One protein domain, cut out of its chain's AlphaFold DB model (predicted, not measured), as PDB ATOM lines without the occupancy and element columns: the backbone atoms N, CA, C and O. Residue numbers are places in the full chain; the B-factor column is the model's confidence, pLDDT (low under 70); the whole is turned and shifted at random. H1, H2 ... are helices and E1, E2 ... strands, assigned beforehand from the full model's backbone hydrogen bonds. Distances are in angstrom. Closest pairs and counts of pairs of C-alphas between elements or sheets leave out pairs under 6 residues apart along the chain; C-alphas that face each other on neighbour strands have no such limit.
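This is residues 7 to 80 of the 85 residues of an uncharacterized protein of marine sediment metagenome (UniProt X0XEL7). A three-stranded sheet, made of a long two-strand hairpin, E1 and E2, with the short strand E3 beside E1, has helices over both faces. H3 covers E3 on one face; on the other, H2 and H4 run along the strands over the two edges E2 and E3, and H1 crosses the strands over E2 and E1. The 74 printed residues hold four named helices and three named strands, in the order H1, H2, E1, E2, H3, E3, H4, and the class is mixed, helices and strands. The sheet's order is E2, E1, E3, all antiparallel. The whole is compact, with a radius of gyration of the C-alphas of 12.0 A and spans of 33 by 27 by 20 A.

Strand E1, residues 29 to 37, is the inner strand. It forms a hairpin with E2, residues 40 to 48, at 162 degrees between directions; N 33 and O 44 are 2.8 A apart, within hydrogen-bond range. On its other side is E3, residues 65 to 68, antiparallel at 166 degrees, with N 30 and O 67 at 2.8 A. H3, residues 53 to 61, is on the sheet over E3 at a height of 8.6 A, along the strands; the closest C-alphas of H3 and E3, Glu 56 and Tyr 66, are 5.8 A apart. E2, H3 and E3 make a split strand-helix-strand unit, two strands running the same way with E1 between them, and its crossover is right-handed. H1, H2 and H4 are on the opposite face, in a three-layer arrangement with helices on both faces. H4, residues 69 to 79, is over E3, along the strands, at a height of 10.2 A. H2, residues 16 to 23, is over E2, at 5 degrees to it on the local plane; their closest C-alphas, Thr 22 and Gly 47, are 5.5 A apart. H1, residues 7 to 13, runs across the strands over E1 and, only just, E2, on which 3 of its C-alphas fall. H1 and H4 touch, about perpendicular at 84 degrees, the closest C-alphas being Asn 8 and Ala 79, 4.9 A apart. H2 and H4 are only just apart, 8.3 A at the closest. In H1, H2, H3 and H4 every O i to N i+4 pair is within hydrogen-bond range.

H1 begins at C-alpha 7, (89.526, -24.176, 14.491), and is 10.0 A long; H2 is 10.6 A. E1 measures 26.1 A, from C-alpha 29 at (96.478, -12.654, 1.303), and E2 26.6 A. H3 is 11.9 A, E3 10.1 A and H4 15.3 A, ending at C-alpha 79, (87.753, -27.645, 8.305).

The C-alphas farthest apart, of Ser 26 and Asn 38, are 34.1 A apart. The printed part has no cut, and its six links are tight. Its mean pLDDT is 93.5, and no printed residue is under 70.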
ATOM      1  N   PHE A   7      89.203 -24.317  15.914       93.62
ATOM      2  CA  PHE A   7      89.526 -24.176  14.491       93.62
ATOM      3  C   PHE A   7      88.368 -24.594  13.578       93.62
ATOM      4  O   PHE A   7      87.890 -23.800  12.772       93.62
ATOM      5  N   ASN A   8      87.860 -25.816  13.757       93.06
ATOM      6  CA  ASN A   8      86.766 -26.321  12.929       93.06
ATOM      7  C   ASN A   8      85.478 -25.514  13.121       93.06
ATOM      8  O   ASN A   8      84.750 -25.326  12.159       93.06
ATOM      9  N   GLU A   9      85.174 -25.055  14.335       92.88
ATOM     10  CA  GLU A   9      83.977 -24.247  14.602       92.88
ATOM     11  C   GLU A   9      84.070 -22.880  13.913       92.88
ATOM     12  O   GLU A   9      83.130 -22.464  13.241       92.88
ATOM     13  N   VAL A  10      85.226 -22.222  14.027       94.44
ATOM     14  CA  VAL A  10      85.513 -20.923  13.408       94.44
ATOM     15  C   VAL A  10      85.395 -21.019  11.893       94.44
ATOM     16  O   VAL A  10      84.598 -20.297  11.302       94.44
ATOM     17  N   PHE A  11      86.143 -21.923  11.259       94.06
ATOM     18  CA  PHE A  11      86.161 -22.002   9.800       94.06
ATOM     19  C   PHE A  11      84.817 -22.484   9.239       94.06
ATOM     20  O   PHE A  11      84.354 -21.899   8.267       94.06
ATOM     21  N   ASN A  12      84.123 -23.423   9.902       91.00
ATOM     22  CA  ASN A  12      82.777 -23.851   9.484       91.00
ATOM     23  C   ASN A  12      81.680 -22.797   9.688       91.00
ATOM     24  O   ASN A  12      80.577 -22.964   9.164       91.00
ATOM     25  N   SER A  13      81.943 -21.736  10.455       92.56
ATOM     26  CA  SER A  13      80.999 -20.624  10.609       92.56
ATOM     27  C   SER A  13      81.040 -19.629   9.448       92.56
ATOM     28  O   SER A  13      80.093 -18.859   9.293       92.56
ATOM     29  N   ILE A  14      82.094 -19.667   8.625       93.06
ATOM     30  CA  ILE A  14      82.239 -18.809   7.450       93.06
ATOM     31  C   ILE A  14      81.310 -19.337   6.356       93.06
ATOM     32  O   ILE A  14      81.359 -20.508   5.971       93.06
ATOM     33  N   THR A  15      80.440 -18.481   5.846       91.75
ATOM     34  CA  THR A  15      79.478 -18.861   4.812       91.75
ATOM     35  C   THR A  15      80.119 -18.923   3.428       91.75
ATOM     36  O   THR A  15      81.164 -18.330   3.167       91.75
ATOM     37  N   HIS A  16      79.470 -19.637   2.505       90.75
ATOM     38  CA  HIS A  16      79.919 -19.689   1.112       90.75
ATOM     39  C   HIS A  16      79.957 -18.294   0.474       90.75
ATOM     40  O   HIS A  16      80.961 -17.938  -0.132       90.75
ATOM     41  N   ASP A  17      78.916 -17.486   0.697       93.00
ATOM     42  CA  ASP A  17      78.819 -16.122   0.172       93.00
ATOM     43  C   ASP A  17      79.957 -15.227   0.688       93.00
ATOM     44  O   ASP A  17      80.497 -14.417  -0.063       93.00
ATOM     45  N   GLU A  18      80.352 -15.353   1.958       94.06
ATOM     46  CA  GLU A  18      81.501 -14.614   2.500       94.06
ATOM     47  C   GLU A  18      82.796 -15.020   1.792       94.06
ATOM     48  O   GLU A  18      83.560 -14.149   1.384       94.06
ATOM     49  N   ILE A  19      83.016 -16.321   1.580       93.50
ATOM     50  CA  ILE A  19      84.207 -16.820   0.880       93.50
ATOM     51  C   ILE A  19      84.230 -16.316  -0.569       93.50
ATOM     52  O   ILE A  19      85.252 -15.793  -1.010       93.50
ATOM     53  N   GLU A  20      83.121 -16.423  -1.308       93.19
ATOM     54  CA  GLU A  20      83.031 -15.934  -2.691       93.19
ATOM     55  C   GLU A  20      83.299 -14.431  -2.781       93.19
ATOM     56  O   GLU A  20      84.082 -13.998  -3.625       93.19
ATOM     57  N   ASN A  21      82.694 -13.638  -1.894       94.31
ATOM     58  CA  ASN A  21      82.884 -12.190  -1.880       94.31
ATOM     59  C   ASN A  21      84.336 -11.808  -1.575       94.31
ATOM     60  O   ASN A  21      84.878 -10.914  -2.223       94.31
ATOM     61  N   THR A  22      84.981 -12.487  -0.626       94.81
ATOM     62  CA  THR A  22      86.385 -12.227  -0.286       94.81
ATOM     63  C   THR A  22      87.330 -12.640  -1.415       94.81
ATOM     64  O   THR A  22      88.307 -11.941  -1.675       94.81
ATOM     65  N   LEU A  23      87.046 -13.743  -2.111       94.25
ATOM     66  CA  LEU A  23      87.891 -14.251  -3.196       94.25
ATOM     67  C   LEU A  23      87.619 -13.601  -4.561       94.25
ATOM     68  O   LEU A  23      88.432 -13.773  -5.469       94.25
ATOM     69  N   HIS A  24      86.521 -12.853  -4.722       91.38
ATOM     70  CA  HIS A  24      86.096 -12.266  -6.000       91.38
ATOM     71  C   HIS A  24      87.205 -11.458  -6.690       91.38
ATOM     72  O   HIS A  24      87.433 -11.610  -7.891       91.38
ATOM     73  N   ASP A  25      87.938 -10.646  -5.927       89.38
ATOM     74  CA  ASP A  25      89.006  -9.793  -6.460       89.38
ATOM     75  C   ASP A  25      90.373 -10.496  -6.518       89.38
ATOM     76  O   ASP A  25      91.383  -9.855  -6.801       89.38
ATOM     77  N   SER A  26      90.405 -11.818  -6.304       92.06
ATOM     78  CA  SER A  26      91.620 -12.646  -6.293       92.06
ATOM     79  C   SER A  26      92.715 -12.088  -5.368       92.06
ATOM     80  O   SER A  26      93.819 -11.806  -5.839       92.06
ATOM     81  N   PRO A  27      92.428 -11.911  -4.062       95.75
ATOM     82  CA  PRO A  27      93.419 -11.421  -3.113       95.75
ATOM     83  C   PRO A  27      94.635 -12.351  -3.049       95.75
ATOM     84  O   PRO A  27      94.522 -13.562  -3.239       95.75
ATOM     85  N   GLU A  28      95.800 -11.787  -2.742       96.44
ATOM     86  CA  GLU A  28      97.026 -12.562  -2.508       96.44
ATOM     87  C   GLU A  28      97.077 -13.094  -1.067       96.44
ATOM     88  O   GLU A  28      97.600 -14.184  -0.824       96.44
ATOM     89  N   TYR A  29      96.490 -12.349  -0.125       97.31
ATOM     90  CA  TYR A  29      96.478 -12.654   1.303       97.31
ATOM     91  C   TYR A  29      95.075 -12.547   1.890       97.31
ATOM     92  O   TYR A  29      94.270 -11.716   1.469       97.31
ATOM     93  N   ILE A  30      94.810 -13.348   2.915       97.38
ATOM     94  CA  ILE A  30      93.547 -13.427   3.639       97.38
ATOM     95  C   ILE A  30      93.813 -13.290   5.138       97.38
ATOM     96  O   ILE A  30      94.736 -13.911   5.669       97.38
ATOM     97  N   SER A  31      92.961 -12.538   5.834       97.06
ATOM     98  CA  SER A  31      92.833 -12.636   7.287       97.06
ATOM     99  C   SER A  31      91.546 -13.345   7.693       97.06
ATOM    100  O   SER A  31      90.521 -13.215   7.026       97.06
ATOM    101  N   VAL A  32      91.602 -14.089   8.799       97.19
ATOM    102  CA  VAL A  32      90.446 -14.697   9.468       97.19
ATOM    103  C   VAL A  32      90.474 -14.288  10.930       97.19
ATOM    104  O   VAL A  32      91.370 -14.683  11.681       97.19
ATOM    105  N   GLU A  33      89.484 -13.509  11.346       96.25
ATOM    106  CA  GLU A  33      89.449 -12.871  12.655       96.25
ATOM    107  C   GLU A  33      88.235 -13.321  13.461       96.25
ATOM    108  O   GLU A  33      87.091 -13.113  13.059       96.25
ATOM    109  N   LEU A  34      88.482 -13.918  14.630       95.25
ATOM    110  CA  LEU A  34      87.428 -14.281  15.572       95.25
ATOM    111  C   LEU A  34      87.202 -13.131  16.551       95.25
ATOM    112  O   LEU A  34      88.007 -12.904  17.461       95.25
ATOM    113  N   MET A  35      86.064 -12.466  16.407       91.56
ATOM    114  CA  MET A  35      85.597 -11.442  17.329       91.56
ATOM    115  C   MET A  35      84.688 -12.062  18.385       91.56
ATOM    116  O   MET A  35      83.785 -12.835  18.071       91.56
ATOM    117  N   THR A  36      84.901 -11.698  19.647       88.62
ATOM    118  CA  THR A  36      84.061 -12.131  20.768       88.62
ATOM    119  C   THR A  36      83.652 -10.920  21.590       88.62
ATOM    120  O   THR A  36      84.495 -10.169  22.077       88.62
ATOM    121  N   ALA A  37      82.348 -10.748  21.779       88.19
ATOM    122  CA  ALA A  37      81.770  -9.714  22.625       88.19
ATOM    123  C   ALA A  37      80.683 -10.304  23.533       88.19
ATOM    124  O   ALA A  37      80.303 -11.467  23.421       88.19
ATOM    125  N   ASN A  38      80.113  -9.475  24.413       89.88
ATOM    126  CA  ASN A  38      79.034  -9.895  25.318       89.88
ATOM    127  C   ASN A  38      77.803 -10.475  24.591       89.88
ATOM    128  O   ASN A  38      77.032 -11.211  25.198       89.88
ATOM    129  N   ALA A  39      77.603 -10.123  23.317       87.56
ATOM    130  CA  ALA A  39      76.490 -10.590  22.494       87.56
ATOM    131  C   ALA A  39      76.760 -11.927  21.775       87.56
ATOM    132  O   ALA A  39      75.842 -12.470  21.165       87.56
ATOM    133  N   GLY A  40      77.988 -12.454  21.836       89.19
ATOM    134  CA  GLY A  40      78.397 -13.674  21.143       89.19
ATOM    135  C   GLY A  40      79.725 -13.520  20.404       89.19
ATOM    136  O   GLY A  40      80.440 -12.531  20.583       89.19
ATOM    137  N   SER A  41      80.027 -14.511  19.569       90.19
ATOM    138  CA  SER A  41      81.213 -14.531  18.715       90.19
ATOM    139  C   SER A  41      80.821 -14.569  17.245       90.19
ATOM    140  O   SER A  41      79.805 -15.166  16.892       90.19
ATOM    141  N   TRP A  42      81.631 -13.947  16.398       92.19
ATOM    142  CA  TRP A  42      81.478 -13.965  14.947       92.19
ATOM    143  C   TRP A  42      82.851 -13.923  14.281       92.19
ATOM    144  O   TRP A  42      83.836 -13.491  14.887       92.19
ATOM    145  N   VAL A  43      82.912 -14.405  13.045       94.69
ATOM    146  CA  VAL A  43      84.145 -14.494  12.262       94.69
ATOM    147  C   VAL A  43      84.085 -13.474  11.139       94.69
ATOM    148  O   VAL A  43      83.051 -13.326  10.495       94.69
ATOM    149  N   TYR A  44      85.187 -12.764  10.918       94.50
ATOM    150  CA  TYR A  44      85.382 -11.922   9.745       94.50
ATOM    151  C   TYR A  44      86.487 -12.488   8.873       94.50
ATOM    152  O   TYR A  44      87.495 -12.972   9.389       94.50
ATOM    153  N   ILE A  45      86.304 -12.372   7.560       96.19
ATOM    154  CA  ILE A  45      87.348 -12.651   6.585       96.19
ATOM    155  C   ILE A  45      87.569 -11.450   5.673       96.19
ATOM    156  O   ILE A  45      86.614 -10.862   5.165       96.19
ATOM    157  N   ASN A  46      88.831 -11.082   5.470       95.88
ATOM    158  CA  ASN A  46      89.223  -9.951   4.631       95.88
ATOM    159  C   ASN A  46      90.301 -10.378   3.637       95.88
ATOM    160  O   ASN A  46      91.184 -11.159   3.983       95.88
ATOM    161  N   GLY A  47      90.227  -9.855   2.411       96.12
ATOM    162  CA  GLY A  47      91.211 -10.090   1.356       96.12
ATOM    163  C   GLY A  47      92.118  -8.879   1.144       96.12
ATOM    164  O   GLY A  47      91.662  -7.736   1.187       96.12
ATOM    165  N   TYR A  48      93.397  -9.132   0.883       94.75
ATOM    166  CA  TYR A  48      94.423  -8.121   0.652       94.75
ATOM    167  C   TYR A  48      95.208  -8.456  -0.622       94.75
ATOM    168  O   TYR A  48      95.689  -9.571  -0.804       94.75
ATOM    169  N   ASN A  49      95.376  -7.464  -1.499       94.25
ATOM    170  CA  ASN A  49      96.124  -7.611  -2.758       94.25
ATOM    171  C   ASN A  49      97.633  -7.388  -2.604       94.25
ATOM    172  O   ASN A  49      98.364  -7.447  -3.585       94.25
ATOM    173  N   GLN A  50      98.084  -7.021  -1.407       91.75
ATOM    174  CA  GLN A  50      99.482  -6.761  -1.100       91.75
ATOM    175  C   GLN A  50      99.756  -7.189   0.333       91.75
ATOM    176  O   GLN A  50      98.915  -7.003   1.215       91.75
ATOM    177  N   TYR A  51     100.954  -7.717   0.547       93.00
ATOM    178  CA  TYR A  51     101.448  -8.029   1.874       93.00
ATOM    179  C   TYR A  51     101.525  -6.770   2.747       93.00
ATOM    180  O   TYR A  51     102.041  -5.736   2.309       93.00
ATOM    181  N   ASN A  52     101.052  -6.872   3.990       92.62
ATOM    182  CA  ASN A  52     101.179  -5.820   4.990       92.62
ATOM    183  C   ASN A  52     101.658  -6.416   6.321       92.62
ATOM    184  O   ASN A  52     100.885  -7.054   7.030       92.62
ATOM    185  N   GLU A  53     102.927  -6.164   6.646       94.00
ATOM    186  CA  GLU A  53     103.591  -6.637   7.868       94.00
ATOM    187  C   GLU A  53     102.901  -6.128   9.141       94.00
ATOM    188  O   GLU A  53     102.644  -6.911  10.049       94.00
ATOM    189  N   GLU A  54     102.508  -4.850   9.192       93.44
ATOM    190  CA  GLU A  54     101.816  -4.273  10.357       93.44
ATOM    191  C   GLU A  54     100.461  -4.959  10.590       93.44
ATOM    192  O   GLU A  54     100.105  -5.279  11.724       93.44
ATOM    193  N   SER A  55      99.725  -5.248   9.510       91.56
ATOM    194  CA  SER A  55      98.467  -5.996   9.599       91.56
ATOM    195  C   SER A  55      98.684  -7.446  10.025       91.56
ATOM    196  O   SER A  55      97.942  -7.934  10.873       91.56
ATOM    197  N   GLU A  56      99.688  -8.137   9.478       94.62
ATOM    198  CA  GLU A  56     100.022  -9.499   9.905       94.62
ATOM    199  C   GLU A  56     100.354  -9.531  11.401       94.62
ATOM    200  O   GLU A  56      99.781 -10.338  12.135       94.62
ATOM    201  N   GLU A  57     101.235  -8.649  11.877       95.38
ATOM    202  CA  GLU A  57     101.631  -8.586  13.287       95.38
ATOM    203  C   GLU A  57     100.435  -8.298  14.206       95.38
ATOM    204  O   GLU A  57     100.254  -8.971  15.226       95.38
ATOM    205  N   GLU A  58      99.571  -7.343  13.852       94.81
ATOM    206  CA  GLU A  58      98.376  -7.022  14.640       94.81
ATOM    207  C   GLU A  58      97.395  -8.205  14.689       94.81
ATOM    208  O   GLU A  58      96.930  -8.607  15.759       94.81
ATOM    209  N   ILE A  59      97.098  -8.813  13.543       94.38
ATOM    210  CA  ILE A  59      96.130  -9.911  13.439       94.38
ATOM    211  C   ILE A  59      96.654 -11.146  14.179       94.38
ATOM    212  O   ILE A  59      95.950 -11.736  15.005       94.38
ATOM    213  N   THR A  60      97.908 -11.519  13.939       93.19
ATOM    214  CA  THR A  60      98.518 -12.699  14.567       93.19
ATOM    215  C   THR A  60      98.728 -12.508  16.069       93.19
ATOM    216  O   THR A  60      98.488 -13.445  16.834       93.19
ATOM    217  N   SER A  61      99.076 -11.302  16.538       93.19
ATOM    218  CA  SER A  61      99.204 -11.010  17.977       93.19
ATOM    219  C   SER A  61      97.870 -11.082  18.729       93.19
ATOM    220  O   SER A  61      97.845 -11.473  19.899       93.19
ATOM    221  N   ASN A  62      96.750 -10.823  18.049       92.06
ATOM    222  CA  ASN A  62      95.395 -11.049  18.565       92.06
ATOM    223  C   ASN A  62      94.955 -12.530  18.516       92.06
ATOM    224  O   ASN A  62      93.839 -12.888  18.917       92.06
ATOM    225  N   GLY A  63      95.839 -13.418  18.051       92.19
ATOM    226  CA  GLY A  63      95.585 -14.845  17.919       92.19
ATOM    227  C   GLY A  63      94.607 -15.173  16.793       92.19
ATOM    228  O   GLY A  63      93.857 -16.141  16.900       92.19
ATOM    229  N   ASN A  64      94.552 -14.338  15.760       96.38
ATOM    230  CA  ASN A  64      93.804 -14.579  14.529       96.38
ATOM    231  C   ASN A  64      94.751 -15.118  13.439       96.38
ATOM    232  O   ASN A  64      95.951 -15.272  13.672       96.38
ATOM    233  N   VAL A  65      94.216 -15.457  12.266       96.44
ATOM    234  CA  VAL A  65      95.000 -16.023  11.155       96.44
ATOM    235  C   VAL A  65      95.220 -14.956  10.088       96.44
ATOM    236  O   VAL A  65      94.274 -14.281   9.695       96.44
ATOM    237  N   TYR A  66      96.455 -14.838   9.603       97.25
ATOM    238  CA  TYR A  66      96.819 -14.103   8.393       97.25
ATOM    239  C   TYR A  66      97.668 -15.039   7.529       97.25
ATOM    240  O   TYR A  66      98.638 -15.615   8.024       97.25
ATOM    241  N   CYS A  67      97.279 -15.267   6.280       96.62
ATOM    242  CA  CYS A  67      97.949 -16.221   5.397       96.62
ATOM    243  C   CYS A  67      97.752 -15.862   3.923       96.62
ATOM    244  O   CYS A  67      96.884 -15.060   3.590       96.62
ATOM    245  N   ASP A  68      98.526 -16.471   3.028       96.56
ATOM    246  CA  ASP A  68      98.219 -16.412   1.598       96.56
ATOM    247  C   ASP A  68      96.895 -17.132   1.264       96.56
ATOM    248  O   ASP A  68      96.369 -17.941   2.043       96.56
ATOM    249  N   THR A  69      96.335 -16.814   0.097       95.75
ATOM    250  CA  THR A  69      95.053 -17.367  -0.366       95.75
ATOM    251  C   THR A  69      95.080 -18.889  -0.521       95.75
ATOM    252  O   THR A  69      94.103 -19.552  -0.167       95.75
ATOM    253  N   ASP A  70      96.192 -19.473  -0.975       95.38
ATOM    254  CA  ASP A  70      96.324 -20.930  -1.124       95.38
ATOM    255  C   ASP A  70      96.244 -21.642   0.236       95.38
ATOM    256  O   ASP A  70      95.540 -22.645   0.399       95.38
ATOM    257  N   THR A  71      96.911 -21.086   1.244       95.94
ATOM    258  CA  THR A  71      96.876 -21.563   2.625       95.94
ATOM    259  C   THR A  71      95.474 -21.425   3.204       95.94
ATOM    260  O   THR A  71      94.979 -22.369   3.819       95.94
ATOM    261  N   PHE A  72      94.787 -20.305   2.971       95.69
ATOM    262  CA  PHE A  72      93.400 -20.130   3.409       95.69
ATOM    263  C   PHE A  72      92.470 -21.214   2.840       95.69
ATOM    264  O   PHE A  72      91.691 -21.823   3.578       95.69
ATOM    265  N   LEU A  73      92.590 -21.519   1.547       94.06
ATOM    266  CA  LEU A  73      91.802 -22.563   0.886       94.06
ATOM    267  C   LEU A  73      92.116 -23.961   1.425       94.06
ATOM    268  O   LEU A  73      91.213 -24.788   1.583       94.06
ATOM    269  N   MET A  74      93.384 -24.227   1.748       94.50
ATOM    270  CA  MET A  74      93.786 -25.457   2.426       94.50
ATOM    271  C   MET A  74      93.122 -25.569   3.805       94.50
ATOM    272  O   MET A  74      92.545 -26.612   4.108       94.50
ATOM    273  N   LEU A  75      93.128 -24.500   4.608       94.19
ATOM    274  CA  LEU A  75      92.495 -24.471   5.933       94.19
ATOM    275  C   LEU A  75      90.974 -24.675   5.854       94.19
ATOM    276  O   LEU A  75      90.415 -25.436   6.645       94.19
ATOM    277  N   LEU A  76      90.304 -24.063   4.872       93.44
ATOM    278  CA  LEU A  76      88.884 -24.304   4.597       93.44
ATOM    279  C   LEU A  76      88.612 -25.785   4.297       93.44
ATOM    280  O   LEU A  76      87.685 -26.376   4.856       93.44
ATOM    281  N   SER A  77      89.439 -26.401   3.449       91.75
ATOM    282  CA  SER A  77      89.340 -27.826   3.112       91.75
ATOM    283  C   SER A  77      89.533 -28.726   4.337       91.75
ATOM    284  O   SER A  77      88.745 -29.649   4.556       91.75
ATOM    285  N   GLU A  78      90.523 -28.426   5.185       91.44
ATOM    286  CA  GLU A  78      90.768 -29.143   6.445       91.44
ATOM    287  C   GLU A  78      89.594 -29.031   7.427       91.44
ATOM    288  O   GLU A  78      89.252 -30.014   8.088       91.44
ATOM    289  N   ALA A  79      88.941 -27.867   7.483       90.50
ATOM    290  CA  ALA A  79      87.753 -27.645   8.305       90.50
ATOM    291  C   ALA A  79      86.502 -28.377   7.779       90.50
ATOM    292  O   ALA A  79      85.543 -28.566   8.531       90.50
ATOM    293  N   GLY A  80      86.525 -28.838   6.523       84.94
ATOM    294  CA  GLY A  80      85.449 -29.600   5.887       84.94
ATOM    295  C   GLY A  80      84.704 -28.861   4.772       84.94
ATOM    296  O   GLY A  80      83.762 -29.429   4.205       84.94
TER     297      GLY A  80